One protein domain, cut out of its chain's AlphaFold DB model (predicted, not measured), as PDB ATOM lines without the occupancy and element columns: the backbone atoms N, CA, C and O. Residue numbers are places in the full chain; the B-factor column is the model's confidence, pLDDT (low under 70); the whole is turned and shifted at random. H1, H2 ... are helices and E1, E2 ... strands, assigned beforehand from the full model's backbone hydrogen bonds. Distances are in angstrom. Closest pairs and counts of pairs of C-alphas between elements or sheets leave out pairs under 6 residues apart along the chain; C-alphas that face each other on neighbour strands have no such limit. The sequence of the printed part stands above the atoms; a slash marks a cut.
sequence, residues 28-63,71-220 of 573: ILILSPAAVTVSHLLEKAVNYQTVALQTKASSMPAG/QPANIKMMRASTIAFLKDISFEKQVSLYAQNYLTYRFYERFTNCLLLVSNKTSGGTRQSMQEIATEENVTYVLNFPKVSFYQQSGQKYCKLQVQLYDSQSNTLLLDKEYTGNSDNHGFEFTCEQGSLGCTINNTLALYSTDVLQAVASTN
ATOM      1  N   ILE A  28     -18.278  29.478 -44.766       98.12
ATOM      2  CA  ILE A  28     -19.522  28.933 -45.322       98.12
ATOM      3  C   ILE A  28     -20.705  29.734 -44.784       98.12
ATOM      4  O   ILE A  28     -20.858  29.862 -43.570       98.12
ATOM      5  N   LEU A  29     -21.564  30.223 -45.678       98.56
ATOM      6  CA  LEU A  29     -22.883  30.738 -45.324       98.56
ATOM      7  C   LEU A  29     -23.954  29.701 -45.646       98.56
ATOM      8  O   LEU A  29     -24.069  29.243 -46.781       98.56
ATOM      9  N   ILE A  30     -24.760  29.364 -44.650       98.69
ATOM     10  CA  ILE A  30     -25.861  28.415 -44.759       98.69
ATOM     11  C   ILE A  30     -27.165  29.208 -44.809       98.69
ATOM     12  O   ILE A  30     -27.516  29.925 -43.867       98.69
ATOM     13  N   LEU A  31     -27.876  29.094 -45.927       98.50
ATOM     14  CA  LEU A  31     -29.115  29.826 -46.176       98.50
ATOM     15  C   LEU A  31     -30.320  29.136 -45.541       98.50
ATOM     16  O   LEU A  31     -30.287  27.946 -45.221       98.50
ATOM     17  N   SER A  32     -31.405  29.888 -45.379       97.81
ATOM     18  CA  SER A  32     -32.711  29.329 -45.039       97.81
ATOM     19  C   SER A  32     -33.326  28.601 -46.242       97.81
ATOM     20  O   SER A  32     -33.085  29.002 -47.385       97.81
ATOM     21  N   PRO A  33     -34.164  27.573 -46.010       97.69
ATOM     22  CA  PRO A  33     -34.999  26.983 -47.052       97.69
ATOM     23  C   PRO A  33     -35.782  28.030 -47.851       97.69
ATOM     24  O   PRO A  33     -36.454  28.871 -47.257       97.69
ATOM     25  N   ALA A  34     -35.715  27.971 -49.184       97.12
ATOM     26  CA  ALA A  34     -36.403  28.937 -50.046       97.12
ATOM     27  C   ALA A  34     -37.865  28.549 -50.314       97.12
ATOM     28  O   ALA A  34     -38.774  29.314 -50.000       97.12
ATOM     29  N   ALA A  35     -38.107  27.357 -50.867       96.69
ATOM     30  CA  ALA A  35     -39.448  26.825 -51.098       96.69
ATOM     31  C   ALA A  35     -39.729  25.647 -50.158       96.69
ATOM     32  O   ALA A  35     -39.015  24.645 -50.174       96.69
ATOM     33  N   VAL A  36     -40.790  25.745 -49.356       96.75
ATOM     34  CA  VAL A  36     -41.139  24.739 -48.344       96.75
ATOM     35  C   VAL A  36     -42.511  24.166 -48.663       96.75
ATOM     36  O   VAL A  36     -43.472  24.897 -48.886       96.75
ATOM     37  N   THR A  37     -42.613  22.841 -48.698       97.19
ATOM     38  CA  THR A  37     -43.874  22.127 -48.905       97.19
ATOM     39  C   THR A  37     -44.093  21.158 -47.754       97.19
ATOM     40  O   THR A  37     -43.225  20.348 -47.443       97.19
ATOM     41  N   VAL A  38     -45.257  21.220 -47.117       96.75
ATOM     42  CA  VAL A  38     -45.640  20.307 -46.035       96.75
ATOM     43  C   VAL A  38     -46.929  19.622 -46.457       96.75
ATOM     44  O   VAL A  38     -47.863  20.287 -46.892       96.75
ATOM     45  N   SER A  39     -46.980  18.293 -46.388       96.06
ATOM     46  CA  SER A  39     -48.225  17.581 -46.666       96.06
ATOM     47  C   SER A  39     -49.271  17.889 -45.592       96.06
ATOM     48  O   SER A  39     -48.936  18.018 -44.414       96.06
ATOM     49  N   HIS A  40     -50.550  17.906 -45.977       94.88
ATOM     50  CA  HIS A  40     -51.672  18.151 -45.059       94.88
ATOM     51  C   HIS A  40     -51.642  17.262 -43.797       94.88
ATOM     52  O   HIS A  40     -52.054  17.682 -42.719       94.88
ATOM     53  N   LEU A  41     -51.103  16.039 -43.905       94.56
ATOM     54  CA  LEU A  41     -50.956  15.098 -42.787       94.56
ATOM     55  C   LEU A  41     -49.957  15.566 -41.716       94.56
ATOM     56  O   LEU A  41     -50.023  15.105 -40.577       94.56
ATOM     57  N   LEU A  42     -49.019  16.447 -42.068       96.00
ATOM     58  CA  LEU A  42     -47.924  16.881 -41.200       96.00
ATOM     59  C   LEU A  42     -48.037  18.340 -40.747       96.00
ATOM     60  O   LEU A  42     -47.341  18.713 -39.805       96.00
ATOM     61  N   GLU A  43     -48.927  19.145 -41.335       95.31
ATOM     62  CA  GLU A  43     -49.080  20.577 -41.025       95.31
ATOM     63  C   GLU A  43     -49.238  20.850 -39.526       95.31
ATOM     64  O   GLU A  43     -48.524  21.676 -38.958       95.31
ATOM     65  N   LYS A  44     -50.118  20.104 -38.842       95.06
ATOM     66  CA  LYS A  44     -50.333  20.272 -37.396       95.06
ATOM     67  C   LYS A  44     -49.067  19.980 -36.586       95.06
ATOM     68  O   LYS A  44     -48.778  20.692 -35.627       95.06
ATOM     69  N   ALA A  45     -48.324  18.938 -36.960       93.81
ATOM     70  CA  ALA A  45     -47.102  18.545 -36.268       93.81
ATOM     71  C   ALA A  45     -45.971  19.558 -36.502       93.81
ATOM     72  O   ALA A  45     -45.284  19.930 -35.553       93.81
ATOM     73  N   VAL A  46     -45.824  20.049 -37.736       95.50
ATOM     74  CA  VAL A  46     -44.865  21.102 -38.095       95.50
ATOM     75  C   VAL A  46     -45.177  22.396 -37.340       95.50
ATOM     76  O   VAL A  46     -44.296  22.933 -36.674       95.50
ATOM     77  N   ASN A  47     -46.433  22.849 -37.346       95.81
ATOM     78  CA  ASN A  47     -46.848  24.065 -36.638       95.81
ATOM     79  C   ASN A  47     -46.610  23.966 -35.127       95.81
ATOM     80  O   ASN A  47     -46.102  24.907 -34.520       95.81
ATOM     81  N   TYR A  48     -46.924  22.814 -34.524       95.38
ATOM     82  CA  TYR A  48     -46.642  22.569 -33.110       95.38
ATOM     83  C   TYR A  48     -45.145  22.708 -32.792       95.38
ATOM     84  O   TYR A  48     -44.778  23.385 -31.832       95.38
ATOM     85  N   GLN A  49     -44.272  22.116 -33.614       94.50
ATOM     86  CA  GLN A  49     -42.825  22.223 -33.413       94.50
ATOM     87  C   GLN A  49     -42.300  23.641 -33.655       94.50
ATOM     88  O   GLN A  49     -41.466  24.107 -32.883       94.50
ATOM     89  N   THR A  50     -42.818  24.358 -34.654       95.06
ATOM     90  CA  THR A  50     -42.486  25.772 -34.888       95.06
ATOM     91  C   THR A  50     -42.782  26.626 -33.653       95.06
ATOM     92  O   THR A  50     -41.896  27.338 -33.181       95.06
ATOM     93  N   VAL A  51     -43.975  26.501 -33.060       95.00
ATOM     94  CA  VAL A  51     -44.343  27.246 -31.841       95.00
ATOM     95  C   VAL A  51     -43.431  26.881 -30.665       95.00
ATOM     96  O   VAL A  51     -42.978  27.763 -29.929       95.00
ATOM     97  N   ALA A  52     -43.112  25.594 -30.495       92.38
ATOM     98  CA  ALA A  52     -42.204  25.141 -29.443       92.38
ATOM     99  C   ALA A  52     -40.788  25.734 -29.601       92.38
ATOM    100  O   ALA A  52     -40.191  26.185 -28.619       92.38
ATOM    101  N   LEU A  53     -40.268  25.792 -30.831       92.12
ATOM    102  CA  LEU A  53     -38.965  26.387 -31.140       92.12
ATOM    103  C   LEU A  53     -38.944  27.893 -30.874       92.12
ATOM    104  O   LEU A  53     -38.019  28.375 -30.227       92.12
ATOM    105  N   GLN A  54     -39.972  28.625 -31.306       92.38
ATOM    106  CA  GLN A  54     -40.089  30.072 -31.081       92.38
ATOM    107  C   GLN A  54     -40.189  30.414 -29.590       92.38
ATOM    108  O   GLN A  54     -39.549  31.354 -29.115       92.38
ATOM    109  N   THR A  55     -40.922  29.602 -28.823       90.50
ATOM    110  CA  THR A  55     -41.015  29.740 -27.361       90.50
ATOM    111  C   THR A  55     -39.650  29.531 -26.699       90.50
ATOM    112  O   THR A  55     -39.248  30.292 -25.816       90.50
ATOM    113  N   LYS A  56     -38.892  28.520 -27.147       87.94
ATOM    114  CA  LYS A  56     -37.538  28.250 -26.648       87.94
ATOM    115  C   LYS A  56     -36.543  29.346 -27.045       87.94
ATOM    116  O   LYS A  56     -35.730  29.737 -26.220       87.94
ATOM    117  N   ALA A  57     -36.621  29.864 -28.269       86.00
ATOM    118  CA  ALA A  57     -35.768  30.956 -28.733       86.00
ATOM    119  C   ALA A  57     -36.021  32.248 -27.937       86.00
ATOM    120  O   ALA A  57     -35.074  32.916 -27.528       86.00
ATOM    121  N   SER A  58     -37.287  32.541 -27.628       83.12
ATOM    122  CA  SER A  58     -37.690  33.723 -26.850       83.12
ATOM    123  C   SER A  58     -37.232  33.682 -25.387       83.12
ATOM    124  O   SER A  58     -37.148  34.726 -24.747       83.12
ATOM    125  N   SER A  59     -36.929  32.495 -24.846       79.94
ATOM    126  CA  SER A  59     -36.422  32.328 -23.477       79.94
ATOM    127  C   SER A  59     -34.891  32.291 -23.378       79.94
ATOM    128  O   SER A  59     -34.354  32.189 -22.273       79.94
ATOM    129  N   MET A  60     -34.165  32.402 -24.498       73.25
ATOM    130  CA  MET A  60     -32.704  32.472 -24.461       73.25
ATOM    131  C   MET A  60     -32.245  33.823 -23.888       73.25
ATOM    132  O   MET A  60     -32.730  34.871 -24.320       73.25
ATOM    133  N   PRO A  61     -31.299  33.840 -22.930       66.06
ATOM    134  CA  PRO A  61     -30.825  35.080 -22.330       66.06
ATOM    135  C   PRO A  61     -30.200  35.991 -23.394       66.06
ATOM    136  O   PRO A  61     -29.294  35.582 -24.119       66.06
ATOM    137  N   ALA A  62     -30.660  37.242 -23.452       57.12
ATOM    138  CA  ALA A  62     -30.257  38.250 -24.438       57.12
ATOM    139  C   ALA A  62     -28.834  38.821 -24.226       57.12
ATOM    140  O   ALA A  62     -28.524  39.913 -24.693       57.12
ATOM    141  N   GLY A  63     -27.968  38.115 -23.497       57.03
ATOM    142  CA  GLY A  63     -26.694  38.637 -23.015       57.03
ATOM    143  C   GLY A  63     -25.530  37.673 -23.183       57.03
ATOM    144  O   GLY A  63     -25.702  36.467 -23.392       57.03
ATOM    145  N   GLN A  71     -13.605  33.964 -25.821       78.25
ATOM    146  CA  GLN A  71     -13.865  33.090 -26.968       78.25
ATOM    147  C   GLN A  71     -13.170  33.602 -28.251       78.25
ATOM    148  O   GLN A  71     -13.117  34.823 -28.469       78.25
ATOM    149  N   PRO A  72     -12.682  32.699 -29.125       85.94
ATOM    150  CA  PRO A  72     -12.133  33.057 -30.434       85.94
ATOM    151  C   PRO A  72     -13.131  33.825 -31.321       85.94
ATOM    152  O   PRO A  72     -14.350  33.697 -31.177       85.94
ATOM    153  N   ALA A  73     -12.617  34.630 -32.258       89.19
ATOM    154  CA  ALA A  73     -13.433  35.511 -33.102       89.19
ATOM    155  C   ALA A  73     -14.460  34.752 -33.962       89.19
ATOM    156  O   ALA A  73     -15.619  35.161 -34.026       89.19
ATOM    157  N   ASN A  74     -14.074  33.618 -34.556       90.06
ATOM    158  CA  ASN A  74     -14.991  32.771 -35.322       90.06
ATOM    159  C   ASN A  74     -16.156  32.265 -34.464       90.06
ATOM    160  O   ASN A  74     -17.302  32.340 -34.894       90.06
ATOM    161  N   ILE A  75     -15.892  31.821 -33.230       90.12
ATOM    162  CA  ILE A  75     -16.936  31.341 -32.312       90.12
ATOM    163  C   ILE A  75     -17.933  32.457 -31.980       90.12
ATOM    164  O   ILE A  75     -19.145  32.239 -32.016       90.12
ATOM    165  N   LYS A  76     -17.437  33.672 -31.711       89.75
ATOM    166  CA  LYS A  76     -18.281  34.853 -31.461       89.75
ATOM    167  C   LYS A  76     -19.184  35.164 -32.658       89.75
ATOM    168  O   LYS A  76     -20.380  35.377 -32.476       89.75
ATOM    169  N   MET A  77     -18.634  35.146 -33.873       92.19
ATOM    170  CA  MET A  77     -19.387  35.416 -35.104       92.19
ATOM    171  C   MET A  77     -20.424  34.331 -35.411       92.19
ATOM    172  O   MET A  77     -21.577  34.659 -35.688       92.19
ATOM    173  N   MET A  78     -20.054  33.050 -35.305       93.50
ATOM    174  CA  MET A  78     -20.994  31.941 -35.494       93.50
ATOM    175  C   MET A  78     -22.155  32.053 -34.508       93.50
ATOM    176  O   MET A  78     -23.310  32.042 -34.928       93.50
ATOM    177  N   ARG A  79     -21.867  32.290 -33.222       91.06
ATOM    178  CA  ARG A  79     -22.900  32.472 -32.197       91.06
ATOM    179  C   ARG A  79     -23.802  33.672 -32.481       91.06
ATOM    180  O   ARG A  79     -25.017  33.548 -32.346       91.06
ATOM    181  N   ALA A  80     -23.235  34.809 -32.884       91.62
ATOM    182  CA  ALA A  80     -24.017  35.985 -33.258       91.62
ATOM    183  C   ALA A  80     -24.964  35.684 -34.434       91.62
ATOM    184  O   ALA A  80     -26.144  36.030 -34.365       91.62
ATOM    185  N   SER A  81     -24.481  34.977 -35.464       95.31
ATOM    186  CA  SER A  81     -25.312  34.549 -36.599       95.31
ATOM    187  C   SER A  81     -26.428  33.594 -36.168       95.31
ATOM    188  O   SER A  81     -27.581  33.797 -36.538       95.31
ATOM    189  N   THR A  82     -26.135  32.627 -35.292       94.69
ATOM    190  CA  THR A  82     -27.128  31.688 -34.755       94.69
ATOM    191  C   THR A  82     -28.191  32.411 -33.930       94.69
ATOM    192  O   THR A  82     -29.377  32.152 -34.109       94.69
ATOM    193  N   ILE A  83     -27.808  33.358 -33.066       91.38
ATOM    194  CA  ILE A  83     -28.766  34.165 -32.291       91.38
ATOM    195  C   ILE A  83     -29.656  34.988 -33.226       91.38
ATOM    196  O   ILE A  83     -30.866  35.046 -33.018       91.38
ATOM    197  N   ALA A  84     -29.083  35.615 -34.257       92.56
ATOM    198  CA  ALA A  84     -29.851  36.378 -35.238       92.56
ATOM    199  C   ALA A  84     -30.835  35.486 -36.012       92.56
ATOM    200  O   ALA A  84     -31.995  35.859 -36.178       92.56
ATOM    201  N   PHE A  85     -30.398  34.294 -36.419       95.31
ATOM    202  CA  PHE A  85     -31.215  33.305 -37.116       95.31
ATOM    203  C   PHE A  85     -32.377  32.789 -36.256       95.31
ATOM    204  O   PHE A  85     -33.499  32.648 -36.738       95.31
ATOM    205  N   LEU A  86     -32.130  32.553 -34.962       93.69
ATOM    206  CA  LEU A  86     -33.123  32.007 -34.034       93.69
ATOM    207  C   LEU A  86     -34.313  32.941 -33.765       93.69
ATOM    208  O   LEU A  86     -35.355  32.456 -33.329       93.69
ATOM    209  N   LYS A  87     -34.188  34.248 -34.037       90.56
ATOM    210  CA  LYS A  87     -35.276  35.225 -33.840       90.56
ATOM    211  C   LYS A  87     -36.531  34.883 -34.644       90.56
ATOM    212  O   LYS A  87     -37.630  35.024 -34.125       90.56
ATOM    213  N   ASP A  88     -36.344  34.367 -35.857       90.31
ATOM    214  CA  ASP A  88     -37.422  34.017 -36.787       90.31
ATOM    215  C   ASP A  88     -37.403  32.516 -37.105       90.31
ATOM    216  O   ASP A  88     -37.592  32.105 -38.257       90.31
ATOM    217  N   ILE A  89     -37.089  31.689 -36.102       94.31
ATOM    218  CA  ILE A  89     -36.976  30.244 -36.281       94.31
ATOM    219  C   ILE A  89     -38.335  29.607 -36.583       94.31
ATOM    220  O   ILE A  89     -39.373  29.961 -36.017       94.31
ATOM    221  N   SER A  90     -38.303  28.610 -37.456       95.19
ATOM    222  CA  SER A  90     -39.411  27.719 -37.777       95.19
ATOM    223  C   SER A  90     -38.895  26.289 -37.907       95.19
ATOM    224  O   SER A  90     -37.682  26.056 -37.954       95.19
ATOM    225  N   PHE A  91     -39.803  25.313 -37.924       95.88
ATOM    226  CA  PHE A  91     -39.434  23.903 -37.978       95.88
ATOM    227  C   PHE A  91     -38.521  23.581 -39.175       95.88
ATOM    228  O   PHE A  91     -37.486  22.944 -39.001       95.88
ATOM    229  N   GLU A  92     -38.858  24.061 -40.369       95.00
ATOM    230  CA  GLU A  92     -38.095  23.847 -41.599       95.00
ATOM    231  C   GLU A  92     -36.709  24.502 -41.568       95.00
ATOM    232  O   GLU A  92     -35.744  23.934 -42.081       95.00
ATOM    233  N   LYS A  93     -36.567  25.650 -40.897       95.94
ATOM    234  CA  LYS A  93     -35.282  26.336 -40.721       95.94
ATOM    235  C   LYS A  93     -34.306  25.561 -39.831       95.94
ATOM    236  O   LYS A  93     -33.112  25.861 -39.831       95.94
ATOM    237  N   GLN A  94     -34.761  24.521 -39.126       94.62
ATOM    238  CA  GLN A  94     -33.851  23.603 -38.435       94.62
ATOM    239  C   GLN A  94     -32.906  22.874 -39.392       94.62
ATOM    240  O   GLN A  94     -31.822  22.499 -38.958       94.62
ATOM    241  N   VAL A  95     -33.253  22.723 -40.680       96.00
ATOM    242  CA  VAL A  95     -32.338  22.170 -41.697       96.00
ATOM    243  C   VAL A  95     -31.009  22.934 -41.697       96.00
ATOM    244  O   VAL A  95     -29.946  22.319 -41.616       96.00
ATOM    245  N   SER A  96     -31.066  24.268 -41.699       97.56
ATOM    246  CA  SER A  96     -29.884  25.136 -41.709       97.56
ATOM    247  C   SER A  96     -29.106  25.080 -40.391       97.56
ATOM    248  O   SER A  96     -27.878  25.033 -40.408       97.56
ATOM    249  N   LEU A  97     -29.796  25.026 -39.245       94.38
ATOM    250  CA  LEU A  97     -29.140  24.900 -37.933       94.38
ATOM    251  C   LEU A  97     -28.451  23.548 -37.751       94.38
ATOM    252  O   LEU A  97     -27.341  23.484 -37.227       94.38
ATOM    253  N   TYR A  98     -29.092  22.461 -38.178       93.25
ATOM    254  CA  TYR A  98     -28.509  21.125 -38.082       93.25
ATOM    255  C   TYR A  98     -27.288  21.015 -38.999       93.25
ATOM    256  O   TYR A  98     -26.257  20.499 -38.570       93.25
ATOM    257  N   ALA A  99     -27.359  21.593 -40.204       95.50
ATOM    258  CA  ALA A  99     -26.209  21.719 -41.092       95.50
ATOM    259  C   ALA A  99     -25.060  22.493 -40.430       95.50
ATOM    260  O   ALA A  99     -23.925  22.022 -40.446       95.50
ATOM    261  N   GLN A 100     -25.346  23.642 -39.805       95.88
ATOM    262  CA  GLN A 100     -24.334  24.444 -39.110       95.88
ATOM    263  C   GLN A 100     -23.644  23.641 -38.010       95.88
ATOM    264  O   GLN A 100     -22.418  23.567 -37.989       95.88
ATOM    265  N   ASN A 101     -24.418  23.020 -37.118       90.88
ATOM    266  CA  ASN A 101     -23.882  22.263 -35.989       90.88
ATOM    267  C   ASN A 101     -23.000  21.104 -36.462       90.88
ATOM    268  O   ASN A 101     -21.879  20.939 -35.981       90.88
ATOM    269  N   TYR A 102     -23.489  20.338 -37.437       90.44
ATOM    270  CA  TYR A 102     -22.774  19.188 -37.968       90.44
ATOM    271  C   TYR A 102     -21.488  19.591 -38.690       90.44
ATOM    272  O   TYR A 102     -20.411  19.086 -38.382       90.44
ATOM    273  N   LEU A 103     -21.574  20.545 -39.620       92.75
ATOM    274  CA  LEU A 103     -20.399  21.010 -40.350       92.75
ATOM    275  C   LEU A 103     -19.390  21.674 -39.408       92.75
ATOM    276  O   LEU A 103     -18.193  21.526 -39.628       92.75
ATOM    277  N   THR A 104     -19.842  22.345 -38.341       91.50
ATOM    278  CA  THR A 104     -18.939  22.919 -37.330       91.50
ATOM    279  C   THR A 104     -18.140  21.818 -36.678       91.50
ATOM    280  O   THR A 104     -16.918  21.877 -36.718       91.50
ATOM    281  N   TYR A 105     -18.807  20.786 -36.163       87.25
ATOM    282  CA  TYR A 105     -18.137  19.631 -35.576       87.25
ATOM    283  C   TYR A 105     -17.098  19.021 -36.536       87.25
ATOM    284  O   TYR A 105     -15.932  18.885 -36.175       87.25
ATOM    285  N   ARG A 106     -17.487  18.760 -37.790       87.94
ATOM    286  CA  ARG A 106     -16.620  18.101 -38.784       87.94
ATOM    287  C   ARG A 106     -15.452  18.956 -39.258       87.94
ATOM    288  O   ARG A 106     -14.359  18.432 -39.451       87.94
ATOM    289  N   PHE A 107     -15.647  20.258 -39.460       89.00
ATOM    290  CA  PHE A 107     -14.553  21.133 -39.878       89.00
ATOM    291  C   PHE A 107     -13.633  21.507 -38.718       89.00
ATOM    292  O   PHE A 107     -12.451  21.716 -38.969       89.00
ATOM    293  N   TYR A 108     -14.114  21.552 -37.470       85.75
ATOM    294  CA  TYR A 108     -13.285  21.930 -36.319       85.75
ATOM    295  C   TYR A 108     -12.167  20.922 -36.025       85.75
ATOM    296  O   TYR A 108     -11.108  21.312 -35.538       85.75
ATOM    297  N   GLU A 109     -12.361  19.647 -36.382       78.44
ATOM    298  CA  GLU A 109     -11.310  18.618 -36.318       78.44
ATOM    299  C   GLU A 109     -10.091  18.968 -37.186       78.44
ATOM    300  O   GLU A 109      -8.977  18.525 -36.903       78.44
ATOM    301  N   ARG A 110     -10.284  19.779 -38.236       81.56
ATOM    302  CA  ARG A 110      -9.230  20.145 -39.190       81.56
ATOM    303  C   ARG A 110      -8.846  21.622 -39.167       81.56
ATOM    304  O   ARG A 110      -7.680  21.935 -39.400       81.56
ATOM    305  N   PHE A 111      -9.798  22.500 -38.869       87.94
ATOM    306  CA  PHE A 111      -9.674  23.951 -38.913       87.94
ATOM    307  C   PHE A 111     -10.198  24.579 -37.623       87.94
ATOM    308  O   PHE A 111     -11.403  24.740 -37.422       87.94
ATOM    309  N   THR A 112      -9.290  25.018 -36.755       82.50
ATOM    310  CA  THR A 112      -9.650  25.684 -35.491       82.50
ATOM    311  C   THR A 112     -10.276  27.074 -35.701       82.50
ATOM    312  O   THR A 112     -10.936  27.613 -34.809       82.50
ATOM    313  N   ASN A 113     -10.110  27.645 -36.897       88.50
ATOM    314  CA  ASN A 113     -10.597  28.953 -37.338       88.50
ATOM    315  C   ASN A 113     -11.707  28.868 -38.410       88.50
ATOM    316  O   ASN A 113     -11.900  29.834 -39.150       88.50
ATOM    317  N   CYS A 114     -12.447  27.759 -38.520       93.00
ATOM    318  CA  CYS A 114     -13.584  27.684 -39.445       93.00
ATOM    319  C   CYS A 114     -14.684  28.703 -39.096       93.00
ATOM    320  O   CYS A 114     -14.888  29.025 -37.920       93.00
ATOM    321  N   LEU A 115     -15.383  29.225 -40.113       95.62
ATOM    322  CA  LEU A 115     -16.481  30.184 -39.956       95.62
ATOM    323  C   LEU A 115     -17.723  29.707 -40.710       95.62
ATOM    324  O   LEU A 115     -17.807  29.812 -41.935       95.62
ATOM    325  N   LEU A 116     -18.692  29.193 -39.959       97.00
ATOM    326  CA  LEU A 116     -19.925  28.618 -40.486       97.00
ATOM    327  C   LEU A 116     -21.105  29.446 -39.989       97.00
ATOM    328  O   LEU A 116     -21.525  29.340 -38.835       97.00
ATOM    329  N   LEU A 117     -21.617  30.302 -40.860       97.88
ATOM    330  CA  LEU A 117     -22.693  31.236 -40.557       97.88
ATOM    331  C   LEU A 117     -24.037  30.669 -41.005       97.88
ATOM    332  O   LEU A 117     -24.116  29.957 -42.002       97.88
ATOM    333  N   VAL A 118     -25.104  31.039 -40.305       98.06
ATOM    334  CA  VAL A 118     -26.492  30.789 -40.725       98.06
ATOM    335  C   VAL A 118     -27.204  32.110 -40.983       98.06
ATOM    336  O   VAL A 118     -26.982  33.083 -40.262       98.06
ATOM    337  N   SER A 119     -28.061  32.158 -42.005       97.50
ATOM    338  CA  SER A 119     -28.773  33.380 -42.391       97.50
ATOM    339  C   SER A 119     -30.231  33.139 -42.779       97.50
ATOM    340  O   SER A 119     -30.598  32.102 -43.332       97.50
ATOM    341  N   ASN A 120     -31.069  34.143 -42.506       96.69
ATOM    342  CA  ASN A 120     -32.468  34.189 -42.938       96.69
ATOM    343  C   ASN A 120     -32.625  34.455 -44.448       96.69
ATOM    344  O   ASN A 120     -33.740  34.378 -44.959       96.69
ATOM    345  N   LYS A 121     -31.533  34.756 -45.166       97.31
ATOM    346  CA  LYS A 121     -31.525  34.853 -46.632       97.31
ATOM    347  C   LYS A 121     -31.902  33.515 -47.269       97.31
ATOM    348  O   LYS A 121     -31.584  32.452 -46.737       97.31
ATOM    349  N   THR A 122     -32.545  33.583 -48.428       97.19
ATOM    350  CA  THR A 122     -32.955  32.427 -49.232       97.19
ATOM    351  C   THR A 122     -32.471  32.596 -50.670       97.19
ATOM    352  O   THR A 122     -32.216  33.709 -51.128       97.19
ATOM    353  N   SER A 123     -32.346  31.491 -51.402       96.81
ATOM    354  CA  SER A 123     -32.103  31.510 -52.845       96.81
ATOM    355  C   SER A 123     -32.928  30.424 -53.528       96.81
ATOM    356  O   SER A 123     -32.895  29.258 -53.134       96.81
ATOM    357  N   GLY A 124     -33.620  30.790 -54.612       92.75
ATOM    358  CA  GLY A 124     -34.328  29.838 -55.477       92.75
ATOM    359  C   GLY A 124     -33.407  28.885 -56.253       92.75
ATOM    360  O   GLY A 124     -33.898  28.057 -57.011       92.75
ATOM    361  N   GLY A 125     -32.085  29.002 -56.080       91.50
ATOM    362  CA  GLY A 125     -31.094  28.064 -56.595       91.50
ATOM    363  C   GLY A 125     -30.406  28.468 -57.896       91.50
ATOM    364  O   GLY A 125     -29.751  27.643 -58.531       91.50
ATOM    365  N   THR A 126     -30.518  29.735 -58.311       94.94
ATOM    366  CA  THR A 126     -29.766  30.246 -59.465       94.94
ATOM    367  C   THR A 126     -28.339  30.596 -59.058       94.94
ATOM    368  O   THR A 126     -28.117  31.234 -58.025       94.94
ATOM    369  N   ARG A 127     -27.357  30.254 -59.901       94.62
ATOM    370  CA  ARG A 127     -25.942  30.599 -59.670       94.62
ATOM    371  C   ARG A 127     -25.746  32.090 -59.379       94.62
ATOM    372  O   ARG A 127     -25.008  32.427 -58.465       94.62
ATOM    373  N   GLN A 128     -26.420  32.962 -60.131       96.38
ATOM    374  CA  GLN A 128     -26.309  34.411 -59.958       96.38
ATOM    375  C   GLN A 128     -26.738  34.855 -58.552       96.38
ATOM    376  O   GLN A 128     -26.001  35.588 -57.906       96.38
ATOM    377  N   SER A 129     -27.869  34.357 -58.041       96.88
ATOM    378  CA  SER A 129     -28.317  34.726 -56.690       96.88
ATOM    379  C   SER A 129     -27.338  34.271 -55.601       96.88
ATOM    380  O   SER A 129     -27.079  35.006 -54.655       96.88
ATOM    381  N   MET A 130     -26.736  33.085 -55.743       97.56
ATOM    382  CA  MET A 130     -25.716  32.611 -54.799       97.56
ATOM    383  C   MET A 130     -24.404  33.390 -54.925       97.56
ATOM    384  O   MET A 130     -23.763  33.638 -53.911       97.56
ATOM    385  N   GLN A 131     -24.032  33.825 -56.132       97.75
ATOM    386  CA  GLN A 131     -22.882  34.700 -56.360       97.75
ATOM    387  C   GLN A 131     -23.070  36.072 -55.698       97.75
ATOM    388  O   GLN A 131     -22.155  36.564 -55.035       97.75
ATOM    389  N   GLU A 132     -24.246  36.681 -55.858       97.56
ATOM    390  CA  GLU A 132     -24.601  37.957 -55.228       97.56
ATOM    391  C   GLU A 132     -24.529  37.841 -53.701       97.56
ATOM    392  O   GLU A 132     -23.835  38.630 -53.061       97.56
ATOM    393  N   ILE A 133     -25.134  36.791 -53.131       98.06
ATOM    394  CA  ILE A 133     -25.081  36.510 -51.689       98.06
ATOM    395  C   ILE A 133     -23.641  36.276 -51.213       98.06
ATOM    396  O   ILE A 133     -23.238  36.844 -50.201       98.06
ATOM    397  N   ALA A 134     -22.854  35.460 -51.922       97.31
ATOM    398  CA  ALA A 134     -21.471  35.171 -51.542       97.31
ATOM    399  C   ALA A 134     -20.604  36.437 -51.519       97.31
ATOM    400  O   ALA A 134     -19.771  36.603 -50.629       97.31
ATOM    401  N   THR A 135     -20.832  37.334 -52.484       96.50
ATOM    402  CA  THR A 135     -20.135  38.620 -52.599       96.50
ATOM    403  C   THR A 135     -20.542  39.571 -51.478       96.50
ATOM    404  O   THR A 135     -19.678  40.171 -50.845       96.50
ATOM    405  N   GLU A 136     -21.845  39.691 -51.209       97.19
ATOM    406  CA  GLU A 136     -22.383  40.563 -50.160       97.19
ATOM    407  C   GLU A 136     -21.904  40.143 -48.763       97.19
ATOM    408  O   GLU A 136     -21.541  40.983 -47.944       97.19
ATOM    409  N   GLU A 137     -21.871  38.837 -48.505       95.81
ATOM    410  CA  GLU A 137     -21.537  38.261 -47.197       95.81
ATOM    411  C   GLU A 137     -20.040  37.944 -47.056       95.81
ATOM    412  O   GLU A 137     -19.590  37.510 -45.994       95.81
ATOM    413  N   ASN A 138     -19.256  38.170 -48.117       95.06
ATOM    414  CA  ASN A 138     -17.822  37.887 -48.182       95.06
ATOM    415  C   ASN A 138     -17.474  36.457 -47.714       95.06
ATOM    416  O   ASN A 138     -16.618  36.239 -46.848       95.06
ATOM    417  N   VAL A 139     -18.171  35.468 -48.279       96.06
ATOM    418  CA  VAL A 139     -17.979  34.044 -47.967       96.06
ATOM    419  C   VAL A 139     -17.472  33.266 -49.172       96.06
ATOM    420  O   VAL A 139     -17.813  33.559 -50.314       96.06
ATOM    421  N   THR A 140     -16.681  32.226 -48.907       96.06
ATOM    422  CA  THR A 140     -16.171  31.342 -49.961       96.06
ATOM    423  C   THR A 140     -17.290  30.468 -50.514       96.06
ATOM    424  O   THR A 140     -17.452  30.381 -51.729       96.06
ATOM    425  N   TYR A 141     -18.077  29.865 -49.620       98.31
ATOM    426  CA  TYR A 141     -19.109  28.902 -49.976       98.31
ATOM    427  C   TYR A 141     -20.499  29.356 -49.531       98.31
ATOM    428  O   TYR A 141     -20.666  29.887 -48.431       98.31
ATOM    429  N   VAL A 142     -21.506  29.061 -50.355       98.62
ATOM    430  CA  VAL A 142     -22.923  29.229 -50.010       98.62
ATOM    431  C   VAL A 142     -23.605  27.867 -50.075       98.62
ATOM    432  O   VAL A 142     -23.702  27.269 -51.146       98.62
ATOM    433  N   LEU A 143     -24.067  27.377 -48.925       98.62
ATOM    434  CA  LEU A 143     -24.896  26.180 -48.814       98.62
ATOM    435  C   LEU A 143     -26.366  26.602 -48.872       98.62
ATOM    436  O   LEU A 143     -26.863  27.287 -47.975       98.62
ATOM    437  N   ASN A 144     -27.048  26.202 -49.938       98.50
ATOM    438  CA  ASN A 144     -28.415  26.594 -50.237       98.50
ATOM    439  C   ASN A 144     -29.371  25.396 -50.210       98.50
ATOM    440  O   ASN A 144     -29.015  24.281 -50.600       98.50
ATOM    441  N   PHE A 145     -30.615  25.664 -49.816       98.12
ATOM    442  CA  PHE A 145     -31.713  24.702 -49.814       98.12
ATOM    443  C   PHE A 145     -32.876  25.250 -50.657       98.12
ATOM    444  O   PHE A 145     -33.835  25.799 -50.099       98.12
ATOM    445  N   PRO A 146     -32.820  25.136 -52.002       97.62
ATOM    446  CA  PRO A 146     -33.851  25.695 -52.878       97.62
ATOM    447  C   PRO A 146     -35.249  25.168 -52.564       97.62
ATOM    448  O   PRO A 146     -36.233  25.901 -52.648       97.62
ATOM    449  N   LYS A 147     -35.338  23.886 -52.195       97.75
ATOM    450  CA  LYS A 147     -36.602  23.198 -51.964       97.75
ATOM    451  C   LYS A 147     -36.507  22.229 -50.798       97.75
ATOM    452  O   LYS A 147     -35.587  21.418 -50.720       97.75
ATOM    453  N   VAL A 148     -37.515  22.276 -49.937       97.44
ATOM    454  CA  VAL A 148     -37.707  21.375 -48.804       97.44
ATOM    455  C   VAL A 148     -39.124  20.837 -48.846       97.44
ATOM    456  O   VAL A 148     -40.078  21.576 -49.089       97.44
ATOM    457  N   SER A 149     -39.289  19.535 -48.656       97.75
ATOM    458  CA  SER A 149     -40.600  18.896 -48.677       97.75
ATOM    459  C   SER A 149     -40.733  17.877 -47.554       97.75
ATOM    460  O   SER A 149     -39.955  16.930 -47.474       97.75
ATOM    461  N   PHE A 150     -41.741  18.052 -46.706       97.88
ATOM    462  CA  PHE A 150     -42.098  17.121 -45.643       97.88
ATOM    463  C   PHE A 150     -43.380  16.394 -46.025       97.88
ATOM    464  O   PHE A 150     -44.404  17.025 -46.290       97.88
ATOM    465  N   TYR A 151     -43.339  15.065 -46.058       97.44
ATOM    466  CA  TYR A 151     -44.495  14.257 -46.436       97.44
ATOM    467  C   TYR A 151     -44.542  12.939 -45.672       97.44
ATOM    468  O   TYR A 151     -43.578  12.531 -45.026       97.44
ATOM    469  N   GLN A 152     -45.695  12.277 -45.730       96.38
ATOM    470  CA  GLN A 152     -45.909  10.967 -45.130       96.38
ATOM    471  C   GLN A 152     -46.353   9.991 -46.215       96.38
ATOM    472  O   GLN A 152     -47.279  10.286 -46.968       96.38
ATOM    473  N   GLN A 153     -45.702   8.833 -46.279       93.62
ATOM    474  CA  GLN A 153     -46.009   7.756 -47.215       93.62
ATOM    475  C   GLN A 153     -45.983   6.426 -46.458       93.62
ATOM    476  O   GLN A 153     -45.037   6.146 -45.726       93.62
ATOM    477  N   SER A 154     -47.045   5.626 -46.593       90.62
ATOM    478  CA  SER A 154     -47.182   4.324 -45.916       90.62
ATOM    479  C   SER A 154     -46.962   4.378 -44.393       90.62
ATOM    480  O   SER A 154     -46.358   3.486 -43.811       90.62
ATOM    481  N   GLY A 155     -47.423   5.452 -43.740       88.88
ATOM    482  CA  GLY A 155     -47.270   5.653 -42.290       88.88
ATOM    483  C   GLY A 155     -45.897   6.171 -41.841       88.88
ATOM    484  O   GLY A 155     -45.757   6.571 -40.689       88.88
ATOM    485  N   GLN A 156     -44.912   6.245 -42.739       93.19
ATOM    486  CA  GLN A 156     -43.575   6.756 -42.452       93.19
ATOM    487  C   GLN A 156     -43.430   8.209 -42.911       93.19
ATOM    488  O   GLN A 156     -43.965   8.602 -43.952       93.19
ATOM    489  N   LYS A 157     -42.725   9.021 -42.118       96.56
ATOM    490  CA  LYS A 157     -42.488  10.440 -42.404       96.56
ATOM    491  C   LYS A 157     -41.164  10.594 -43.138       96.56
ATOM    492  O   LYS A 157     -40.202   9.890 -42.836       96.56
ATOM    493  N   TYR A 158     -41.114  11.554 -44.050       97.00
ATOM    494  CA  TYR A 158     -39.956  11.831 -44.886       97.00
ATOM    495  C   TYR A 158     -39.664  13.327 -44.940       97.00
ATOM    496  O   TYR A 158     -40.572  14.159 -44.863       97.00
ATOM    497  N   CYS A 159     -38.388  13.655 -45.106       97.44
ATOM    498  CA  CYS A 159     -37.909  14.964 -45.523       97.44
ATOM    499  C   CYS A 159     -37.162  14.777 -46.840       97.44
ATOM    500  O   CYS A 159     -36.265  13.941 -46.922       97.44
ATOM    501  N   LYS A 160     -37.547  15.531 -47.868       98.19
ATOM    502  CA  LYS A 160     -36.826  15.621 -49.135       98.19
ATOM    503  C   LYS A 160     -36.239  17.020 -49.265       98.19
ATOM    504  O   LYS A 160     -36.980  18.001 -49.205       98.19
ATOM    505  N   LEU A 161     -34.926  17.102 -49.439       97.12
ATOM    506  CA  LEU A 161     -34.170  18.346 -49.564       97.12
ATOM    507  C   LEU A 161     -33.495  18.400 -50.928       97.12
ATOM    508  O   LEU A 161     -32.787  17.466 -51.291       97.12
ATOM    509  N   GLN A 162     -33.657  19.506 -51.647       97.94
ATOM    510  CA  GLN A 162     -32.692  19.896 -52.669       97.94
ATOM    511  C   GLN A 162     -31.571  20.663 -51.975       97.94
ATOM    512  O   GLN A 162     -31.838  21.617 -51.244       97.94
ATOM    513  N   VAL A 163     -30.331  20.236 -52.187       98.31
ATOM    514  CA  VAL A 163     -29.142  20.824 -51.573       98.31
ATOM    515  C   VAL A 163     -28.213  21.295 -52.676       98.31
ATOM    516  O   VAL A 163     -27.873  20.529 -53.581       98.31
ATOM    517  N   GLN A 164     -27.789  22.549 -52.574       98.44
ATOM    518  CA  GLN A 164     -26.827  23.158 -53.476       98.44
ATOM    519  C   GLN A 164     -25.640  23.718 -52.700       98.44
ATOM    520  O   GLN A 164     -25.819  24.336 -51.653       98.44
ATOM    521  N   LEU A 165     -24.434  23.539 -53.231       98.50
ATOM    522  CA  LEU A 165     -23.222  24.163 -52.702       98.50
ATOM    523  C   LEU A 165     -22.570  24.979 -53.812       98.50
ATOM    524  O   LEU A 165     -22.127  24.424 -54.815       98.50
ATOM    525  N   TYR A 166     -22.509  26.289 -53.623       98.50
ATOM    526  CA  TYR A 166     -21.832  27.212 -54.525       98.50
ATOM    527  C   TYR A 166     -20.444  27.569 -53.987       98.50
ATOM    528  O   TYR A 166     -20.296  27.793 -52.786       98.50
ATOM    529  N   ASP A 167     -19.457  27.651 -54.879       97.50
ATOM    530  CA  ASP A 167     -18.116  28.177 -54.609       97.50
ATOM    531  C   ASP A 167     -17.895  29.479 -55.386       97.50
ATOM    532  O   ASP A 167     -17.972  29.519 -56.619       97.50
ATOM    533  N   SER A 168     -17.618  30.548 -54.644       96.31
ATOM    534  CA  SER A 168     -17.357  31.881 -55.187       96.31
ATOM    535  C   SER A 168     -16.003  31.997 -55.885       96.31
ATOM    536  O   SER A 168     -15.864  32.827 -56.782       96.31
ATOM    537  N   GLN A 169     -15.013  31.172 -55.525       93.19
ATOM    538  CA  GLN A 169     -13.673  31.249 -56.112       93.19
ATOM    539  C   GLN A 169     -13.654  30.696 -57.535       93.19
ATOM    540  O   GLN A 169     -13.072  31.309 -58.429       93.19
ATOM    541  N   SER A 170     -14.304  29.554 -57.757       93.56
ATOM    542  CA  SER A 170     -14.471  28.966 -59.090       93.56
ATOM    543  C   SER A 170     -15.684  29.521 -59.846       93.56
ATOM    544  O   SER A 170     -15.794  29.324 -61.057       93.56
ATOM    545  N   ASN A 171     -16.603  30.200 -59.151       94.50
ATOM    546  CA  ASN A 171     -17.911  30.615 -59.657       94.50
ATOM    547  C   ASN A 171     -18.740  29.437 -60.217       94.50
ATOM    548  O   ASN A 171     -19.353  29.524 -61.292       94.50
ATOM    549  N   THR A 172     -18.764  28.319 -59.486       95.75
ATOM    550  CA  THR A 172     -19.472  27.092 -59.885       95.75
ATOM    551  C   THR A 172     -20.353  26.532 -58.778       95.75
ATOM    552  O   THR A 172     -20.045  26.643 -57.594       95.75
ATOM    553  N   LEU A 173     -21.421  25.842 -59.180       96.44
ATOM    554  CA  LEU A 173     -22.136  24.919 -58.307       96.44
ATOM    555  C   LEU A 173     -21.332  23.622 -58.186       96.44
ATOM    556  O   LEU A 173     -21.187  22.891 -59.162       96.44
ATOM    557  N   LEU A 174     -20.798  23.365 -56.995       96.56
ATOM    558  CA  LEU A 174     -20.076  22.135 -56.664       96.56
ATOM    559  C   LEU A 174     -21.026  20.974 -56.360       96.56
ATOM    560  O   LEU A 174     -20.670  19.811 -56.538       96.56
ATOM    561  N   LEU A 175     -22.233  21.295 -55.893       97.44
ATOM    562  CA  LEU A 175     -23.284  20.335 -55.591       97.44
ATOM    563  C   LEU A 175     -24.637  20.903 -56.021       97.44
ATOM    564  O   LEU A 175     -24.910  22.074 -55.767       97.44
ATOM    565  N   ASP A 176     -25.465  20.064 -56.637       97.50
ATOM    566  CA  ASP A 176     -26.902  20.276 -56.847       97.50
ATOM    567  C   ASP A 176     -27.574  18.901 -56.923       97.50
ATOM    568  O   ASP A 176     -27.507  18.216 -57.947       97.50
ATOM    569  N   LYS A 177     -28.106  18.431 -55.793       97.75
ATOM    570  CA  LYS A 177     -28.692  17.090 -55.671       97.75
ATOM    571  C   LYS A 177     -29.882  17.088 -54.719       97.75
ATOM    572  O   LYS A 177     -29.972  17.901 -53.801       97.75
ATOM    573  N   GLU A 178     -30.783  16.132 -54.926       97.81
ATOM    574  CA  GLU A 178     -31.890  15.859 -54.013       97.81
ATOM    575  C   GLU A 178     -31.569  14.681 -53.086       97.81
ATOM    576  O   GLU A 178     -31.037  13.659 -53.520       97.81
ATOM    577  N   TYR A 179     -31.957  14.806 -51.819       97.12
ATOM    578  CA  TYR A 179     -31.766  13.798 -50.780       97.12
ATOM    579  C   TYR A 179     -33.074  13.560 -50.038       97.12
ATOM    580  O   TYR A 179     -33.836  14.503 -49.822       97.12
ATOM    581  N   THR A 180     -33.308  12.321 -49.609       96.56
ATOM    582  CA  THR A 180     -34.510  11.946 -48.859       96.56
ATOM    583  C   THR A 180     -34.131  11.164 -47.609       96.56
ATOM    584  O   THR A 180     -33.541  10.092 -47.714       96.56
ATOM    585  N   GLY A 181     -34.508  11.672 -46.438       93.56
ATOM    586  CA  GLY A 181     -34.373  10.990 -45.151       93.56
ATOM    587  C   GLY A 181     -35.731  10.577 -44.590       93.56
ATOM    588  O   GLY A 181     -36.700  11.339 -44.650       93.56
ATOM    589  N   ASN A 182     -35.806   9.367 -44.041       93.25
ATOM    590  CA  ASN A 182     -36.994   8.842 -43.368       93.25
ATOM    591  C   ASN A 182     -36.941   9.122 -41.852       93.25
ATOM    592  O   ASN A 182     -36.017   9.771 -41.374       93.25
ATOM    593  N   SER A 183     -37.919   8.650 -41.081       92.88
ATOM    594  CA  SER A 183     -37.986   8.868 -39.628       92.88
ATOM    595  C   SER A 183     -37.391   7.736 -38.773       92.88
ATOM    596  O   SER A 183     -37.796   7.596 -37.617       92.88
ATOM    597  N   ASP A 184     -36.505   6.901 -39.322       90.06
ATOM    598  CA  ASP A 184     -35.918   5.768 -38.595       90.06
ATOM    599  C   ASP A 184     -34.655   6.166 -37.828       90.06
ATOM    600  O   ASP A 184     -33.817   6.910 -38.320       90.06
ATOM    601  N   ASN A 185     -34.488   5.663 -36.611       84.12
ATOM    602  CA  ASN A 185     -33.290   5.883 -35.819       84.12
ATOM    603  C   ASN A 185     -32.274   4.773 -36.103       84.12
ATOM    604  O   ASN A 185     -32.401   3.652 -35.609       84.12
ATOM    605  N   HIS A 186     -31.245   5.106 -36.877       76.31
ATOM    606  CA  HIS A 186     -30.152   4.191 -37.214       76.31
ATOM    607  C   HIS A 186     -29.036   4.141 -36.143       76.31
ATOM    608  O   HIS A 186     -28.122   3.327 -36.261       76.31
ATOM    609  N   GLY A 187     -29.110   4.975 -35.093       73.56
ATOM    610  CA  GLY A 187     -28.092   5.103 -34.040       73.56
ATOM    611  C   GLY A 187     -26.888   5.995 -34.406       73.56
ATOM    612  O   GLY A 187     -26.853   6.629 -35.459       73.56
ATOM    613  N   PHE A 188     -25.880   6.036 -33.519       69.12
ATOM    614  CA  PHE A 188     -24.590   6.748 -33.665       69.12
ATOM    615  C   PHE A 188     -24.673   8.287 -33.823       69.12
ATOM    616  O   PHE A 188     -25.455   8.931 -33.120       69.12
ATOM    617  N   GLU A 189     -23.828   8.878 -34.688       63.66
ATOM    618  CA  GLU A 189     -23.626  10.329 -34.912       63.66
ATOM    619  C   GLU A 189     -24.936  11.057 -35.271       63.66
ATOM    620  O   GLU A 189     -25.081  12.244 -34.997       63.66
ATOM    621  N   PHE A 190     -25.925  10.320 -35.794       69.75
ATOM    622  CA  PHE A 190     -27.251  10.813 -36.169       69.75
ATOM    623  C   PHE A 190     -28.385  10.133 -35.378       69.75
ATOM    624  O   PHE A 190     -29.481   9.918 -35.893       69.75
ATOM    625  N   THR A 191     -28.156   9.811 -34.103       79.62
ATOM    626  CA  THR A 191     -29.226   9.302 -33.229       79.62
ATOM    627  C   THR A 191     -30.347  10.340 -33.079       79.62
ATOM    628  O   THR A 191     -30.092  11.503 -32.768       79.62
ATOM    629  N   CYS A 192     -31.600   9.918 -33.260       84.94
ATOM    630  CA  CYS A 192     -32.785  10.769 -33.106       84.94
ATOM    631  C   CYS A 192     -33.970  10.029 -32.472       84.94
ATOM    632  O   CYS A 192     -33.988   8.805 -32.373       84.94
ATOM    633  N   GLU A 193     -34.985  10.774 -32.027       89.69
ATOM    634  CA  GLU A 193     -36.232  10.177 -31.544       89.69
ATOM    635  C   GLU A 193     -36.962   9.490 -32.709       89.69
ATOM    636  O   GLU A 193     -37.383  10.154 -33.665       89.69
ATOM    637  N   GLN A 194     -37.097   8.161 -32.624       90.44
ATOM    638  CA  GLN A 194     -37.739   7.315 -33.634       90.44
ATOM    639  C   GLN A 194     -39.120   7.867 -34.014       90.44
ATOM    640  O   GLN A 194     -39.952   8.155 -33.158       90.44
ATOM    641  N   GLY A 195     -39.389   7.987 -35.314       89.94
ATOM    642  CA  GLY A 195     -40.681   8.447 -35.827       89.94
ATOM    643  C   GLY A 195     -40.917   9.961 -35.731       89.94
ATOM    644  O   GLY A 195     -41.972  10.442 -36.172       89.94
ATOM    645  N   SER A 196     -39.978  10.737 -35.180       92.12
ATOM    646  CA  SER A 196     -40.101  12.196 -35.083       92.12
ATOM    647  C   SER A 196     -39.812  12.896 -36.419       92.12
ATOM    648  O   SER A 196     -39.096  12.385 -37.280       92.12
ATOM    649  N   LEU A 197     -40.359  14.105 -36.593       92.44
ATOM    650  CA  LEU A 197     -40.040  14.962 -37.743       92.44
ATOM    651  C   LEU A 197     -38.593  15.482 -37.701       92.44
ATOM    652  O   LEU A 197     -37.987  15.685 -38.743       92.44
ATOM    653  N   GLY A 198     -38.007  15.657 -36.513       91.69
ATOM    654  CA  GLY A 198     -36.588  16.007 -36.397       91.69
ATOM    655  C   GLY A 198     -35.676  14.906 -36.945       91.69
ATOM    656  O   GLY A 198     -34.652  15.202 -37.557       91.69
ATOM    657  N   CYS A 199     -36.082  13.641 -36.796       91.94
ATOM    658  CA  CYS A 199     -35.340  12.488 -37.302       91.94
ATOM    659  C   CYS A 199     -35.273  12.472 -38.839       91.94
ATOM    660  O   CYS A 199     -34.237  12.134 -39.400       91.94
ATOM    661  N   THR A 200     -36.313  12.957 -39.533       94.69
ATOM    662  CA  THR A 200     -36.287  13.047 -41.005       94.69
ATOM    663  C   THR A 200     -35.271  14.071 -41.512       94.69
ATOM    664  O   THR A 200     -34.553  13.789 -42.473       94.69
ATOM    665  N   ILE A 201     -35.139  15.226 -40.847       94.19
ATOM    666  CA  ILE A 201     -34.091  16.217 -41.154       94.19
ATOM    667  C   ILE A 201     -32.711  15.614 -40.889       94.19
ATOM    668  O   ILE A 201     -31.830  15.697 -41.743       94.19
ATOM    669  N   ASN A 202     -32.540  14.979 -39.728       90.44
ATOM    670  CA  ASN A 202     -31.272  14.393 -39.305       90.44
ATOM    671  C   ASN A 202     -30.772  13.316 -40.279       90.44
ATOM    672  O   ASN A 202     -29.628  13.353 -40.727       90.44
ATOM    673  N   ASN A 203     -31.661  12.413 -40.692       89.81
ATOM    674  CA  ASN A 203     -31.341  11.368 -41.657       89.81
ATOM    675  C   ASN A 203     -31.059  11.930 -43.050       89.81
ATOM    676  O   ASN A 203     -30.210  11.406 -43.764       89.81
ATOM    677  N   THR A 204     -31.723  13.020 -43.444       92.56
ATOM    678  CA  THR A 204     -31.408  13.672 -44.723       92.56
ATOM    679  C   THR A 204     -30.027  14.332 -44.673       92.56
ATOM    680  O   THR A 204     -29.255  14.204 -45.623       92.56
ATOM    681  N   LEU A 205     -29.680  14.981 -43.554       89.56
ATOM    682  CA  LEU A 205     -28.356  15.560 -43.300       89.56
ATOM    683  C   LEU A 205     -27.244  14.511 -43.342       89.56
ATOM    684  O   LEU A 205     -26.210  14.760 -43.960       89.56
ATOM    685  N   ALA A 206     -27.461  13.336 -42.754       86.56
ATOM    686  CA  ALA A 206     -26.500  12.235 -42.803       86.56
ATOM    687  C   ALA A 206     -26.109  11.856 -44.242       86.56
ATOM    688  O   ALA A 206     -24.949  11.542 -44.512       86.56
ATOM    689  N   LEU A 207     -27.057  11.948 -45.180       88.12
ATOM    690  CA  LEU A 207     -26.820  11.657 -46.591       88.12
ATOM    691  C   LEU A 207     -26.064  12.789 -47.298       88.12
ATOM    692  O   LEU A 207     -25.030  12.537 -47.913       88.12
ATOM    693  N   TYR A 208     -26.552  14.033 -47.222       92.12
ATOM    694  CA  TYR A 208     -25.973  15.118 -48.027       92.12
ATOM    695  C   TYR A 208     -24.681  15.697 -47.451       92.12
ATOM    696  O   TYR A 208     -23.870  16.256 -48.189       92.12
ATOM    697  N   SER A 209     -24.471  15.595 -46.139       88.88
ATOM    698  CA  SER A 209     -23.318  16.215 -45.483       88.88
ATOM    699  C   SER A 209     -21.984  15.629 -45.947       88.88
ATOM    700  O   SER A 209     -21.019  16.376 -46.091       88.88
ATOM    701  N   THR A 210     -21.940  14.331 -46.271       87.56
ATOM    702  CA  THR A 210     -20.749  13.687 -46.853       87.56
ATOM    703  C   THR A 210     -20.385  14.315 -48.201       87.56
ATOM    704  O   THR A 210     -19.225  14.663 -48.419       87.56
ATOM    705  N   ASP A 211     -21.374  14.537 -49.072       92.75
ATOM    706  CA  ASP A 211     -21.169  15.166 -50.382       92.75
ATOM    707  C   ASP A 211     -20.725  16.630 -50.236       92.75
ATOM    708  O   ASP A 211     -19.833  17.076 -50.957       92.75
ATOM    709  N   VAL A 212     -21.292  17.374 -49.277       94.94
ATOM    710  CA  VAL A 212     -20.870  18.754 -48.974       94.94
ATOM    711  C   VAL A 212     -19.420  18.790 -48.491       94.94
ATOM    712  O   VAL A 212     -18.628  19.577 -49.005       94.94
ATOM    713  N   LEU A 213     -19.045  17.925 -47.541       92.75
ATOM    714  CA  LEU A 213     -17.669  17.830 -47.044       92.75
ATOM    715  C   LEU A 213     -16.692  17.483 -48.173       92.75
ATOM    716  O   LEU A 213     -15.644  18.114 -48.286       92.75
ATOM    717  N   GLN A 214     -17.047  16.527 -49.037       91.62
ATOM    718  CA  GLN A 214     -16.223  16.134 -50.179       91.62
ATOM    719  C   GLN A 214     -16.074  17.267 -51.205       91.62
ATOM    720  O   GLN A 214     -14.976  17.484 -51.717       91.62
ATOM    721  N   ALA A 215     -17.152  18.003 -51.488       94.38
ATOM    722  CA  ALA A 215     -17.140  19.136 -52.408       94.38
ATOM    723  C   ALA A 215     -16.305  20.316 -51.881       94.38
ATOM    724  O   ALA A 215     -15.557  20.939 -52.635       94.38
ATOM    725  N   VAL A 216     -16.364  20.601 -50.575       94.06
ATOM    726  CA  VAL A 216     -15.457  21.580 -49.957       94.06
ATOM    727  C   VAL A 216     -14.018  21.065 -50.006       94.06
ATOM    728  O   VAL A 216     -13.123  21.800 -50.406       94.06
ATOM    729  N   ALA A 217     -13.778  19.795 -49.672       90.94
ATOM    730  CA  ALA A 217     -12.435  19.216 -49.657       90.94
ATOM    731  C   ALA A 217     -11.746  19.183 -51.030       90.94
ATOM    732  O   ALA A 217     -10.519  19.229 -51.093       90.94
ATOM    733  N   SER A 218     -12.506  19.120 -52.125       89.81
ATOM    734  CA  SER A 218     -11.956  19.112 -53.485       89.81
ATOM    735  C   SER A 218     -11.566  20.494 -54.014       89.81
ATOM    736  O   SER A 218     -10.827  20.571 -54.995       89.81
ATOM    737  N   THR A 219     -12.040  21.574 -53.389       92.19
ATOM    738  CA  THR A 219     -11.821  22.960 -53.849       92.19
ATOM    739  C   THR A 219     -11.070  23.818 -52.838       92.19
ATOM    740  O   THR A 219     -10.387  24.771 -53.214       92.19
ATOM    741  N   ASN A 220     -11.149  23.475 -51.554       91.50
ATOM    742  CA  ASN A 220     -10.459  24.184 -50.494       91.50
ATOM    743  C   ASN A 220      -8.935  24.078 -50.668       91.50
ATOM    744  O   ASN A 220      -8.374  22.983 -50.667       91.50
TER     745      ASN A 220
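AT A GLANCE: This is residues 28 to 63 and 71 to 220 of the 573 residues of an uncharacterized protein of Mucilaginibacter psychrotolerans (UniProt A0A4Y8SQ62). A twisted sheet with three long strands, E4, E5 and E6, curls round the long helix H5, and H3 packs beside the first part of H5 on the same face, next to the short strands E1 and E3. H4 covers one end of the opposite face, H2 packs on the edge strand E3, and H1 slants away from the sheet until its last turn comes close to the end of H2, where the two make a corner. The printed part has 186 residues, with five named helices and six named strands in the order E1, E2, H1, H2, H3, E3, H4, E4, E5, E6, H5, and its class is mixed, helices and strands. The sheet is branched at E4, and its pairs are parallel among E1, E2, E3 and E4 and antiparallel from E4 through E5 to E6. The whole is compact, with a radius of gyration of the C-alphas of 16.1 A and spans of 44 by 39 by 32 A.

HOW THE PARTS SIT: E1, residues 28 to 30, has a parallel neighbour on each side: E3, residues 115 to 118, on one side and E4, residues 141 to 153, on the other side. Within hydrogen-bond range are N 30 and O 117, 2.8 A, and N 29 and O 141, 2.9 A. E2, residues 35 to 38, is a parallel neighbour of E4, with N 37 and O 148 2.9 A apart. The pairing of E4 is staggered: E1 beside residues 141 to 143 and E2 beside residues 146 to 150 lie on one side of it, and E5, residues 156 to 167, on the other side. H1, residues 43 to 58, only grazes the sheet, with its residues 43 to 46. H1 and H2, residues 73 to 86, are close but not clearly touching, at a steep tilt of 50 degrees, opposite ways; their closest C-alphas, of Ala 57 and Leu 86, are 6.0 A apart. H2 only grazes the sheet; its closest C-alphas with E3 are those of Met 78 and Leu 117, 5.4 A. H3, residues 94 to 108, is on the sheet, and its closest C-alphas with E3 are those of Gln 100 and Leu 116, 6.2 A. H4, residues 127 to 136, is on the opposite face from H3, at a height over the sheet of 8.9 A. E4 and E5 form a hairpin, with N 149 and O 160 2.8 A apart; E5 and E6, residues 172 to 182, form another, with N 161 and O 179 2.8 A apart. E4, E5 and E6 are a meander, each strand the antiparallel neighbour of the one before. The sheet curls round H5, residues 197 to 219, whose closest C-alphas with E6 are those of Gly 181 and Thr 204, 4.0 A. H3 and H5 lie on the same face and touch at a steep tilt of 44 degrees, the same way, closest at the C-alphas of Val 95 and Ile 201, 6.2 A. H4 and H5 are apart. Every O i to N i+4 pair is within hydrogen-bond range in H1, H2, H3 and H4; in H5, 15 of 19 are.

IN THESE COORDINATES: E1 begins at C-alpha 28, (-19.522, 28.933, -45.322). H1 measures 22.4 A from first to last C-alpha, H2 20.0 A and H3 20.7 A. E4 measures 34.3 A, E5 35.4 A and E6 30.2 A; E4 begins at C-alpha 141, (-19.109, 28.902, -49.976). H5 measures 33.5 A, has a kink of 35 degrees near residue 207, and ends at C-alpha 219, (-11.821, 22.960, -53.849).

THE WHOLE: The two C-alphas farthest apart, of Gln 71 and Ser 154, are 47.9 A apart. Residues 64 to 70 are not printed, and C-alphas 63 and 71 are 14.5 A apart across this cut, in the link from H1 to H2. The link from E6 to H5, residues 183 to 196, is long. The mean pLDDT of the printed part is 92.3; residues 61 to 63 and 188 to 190 are under 70.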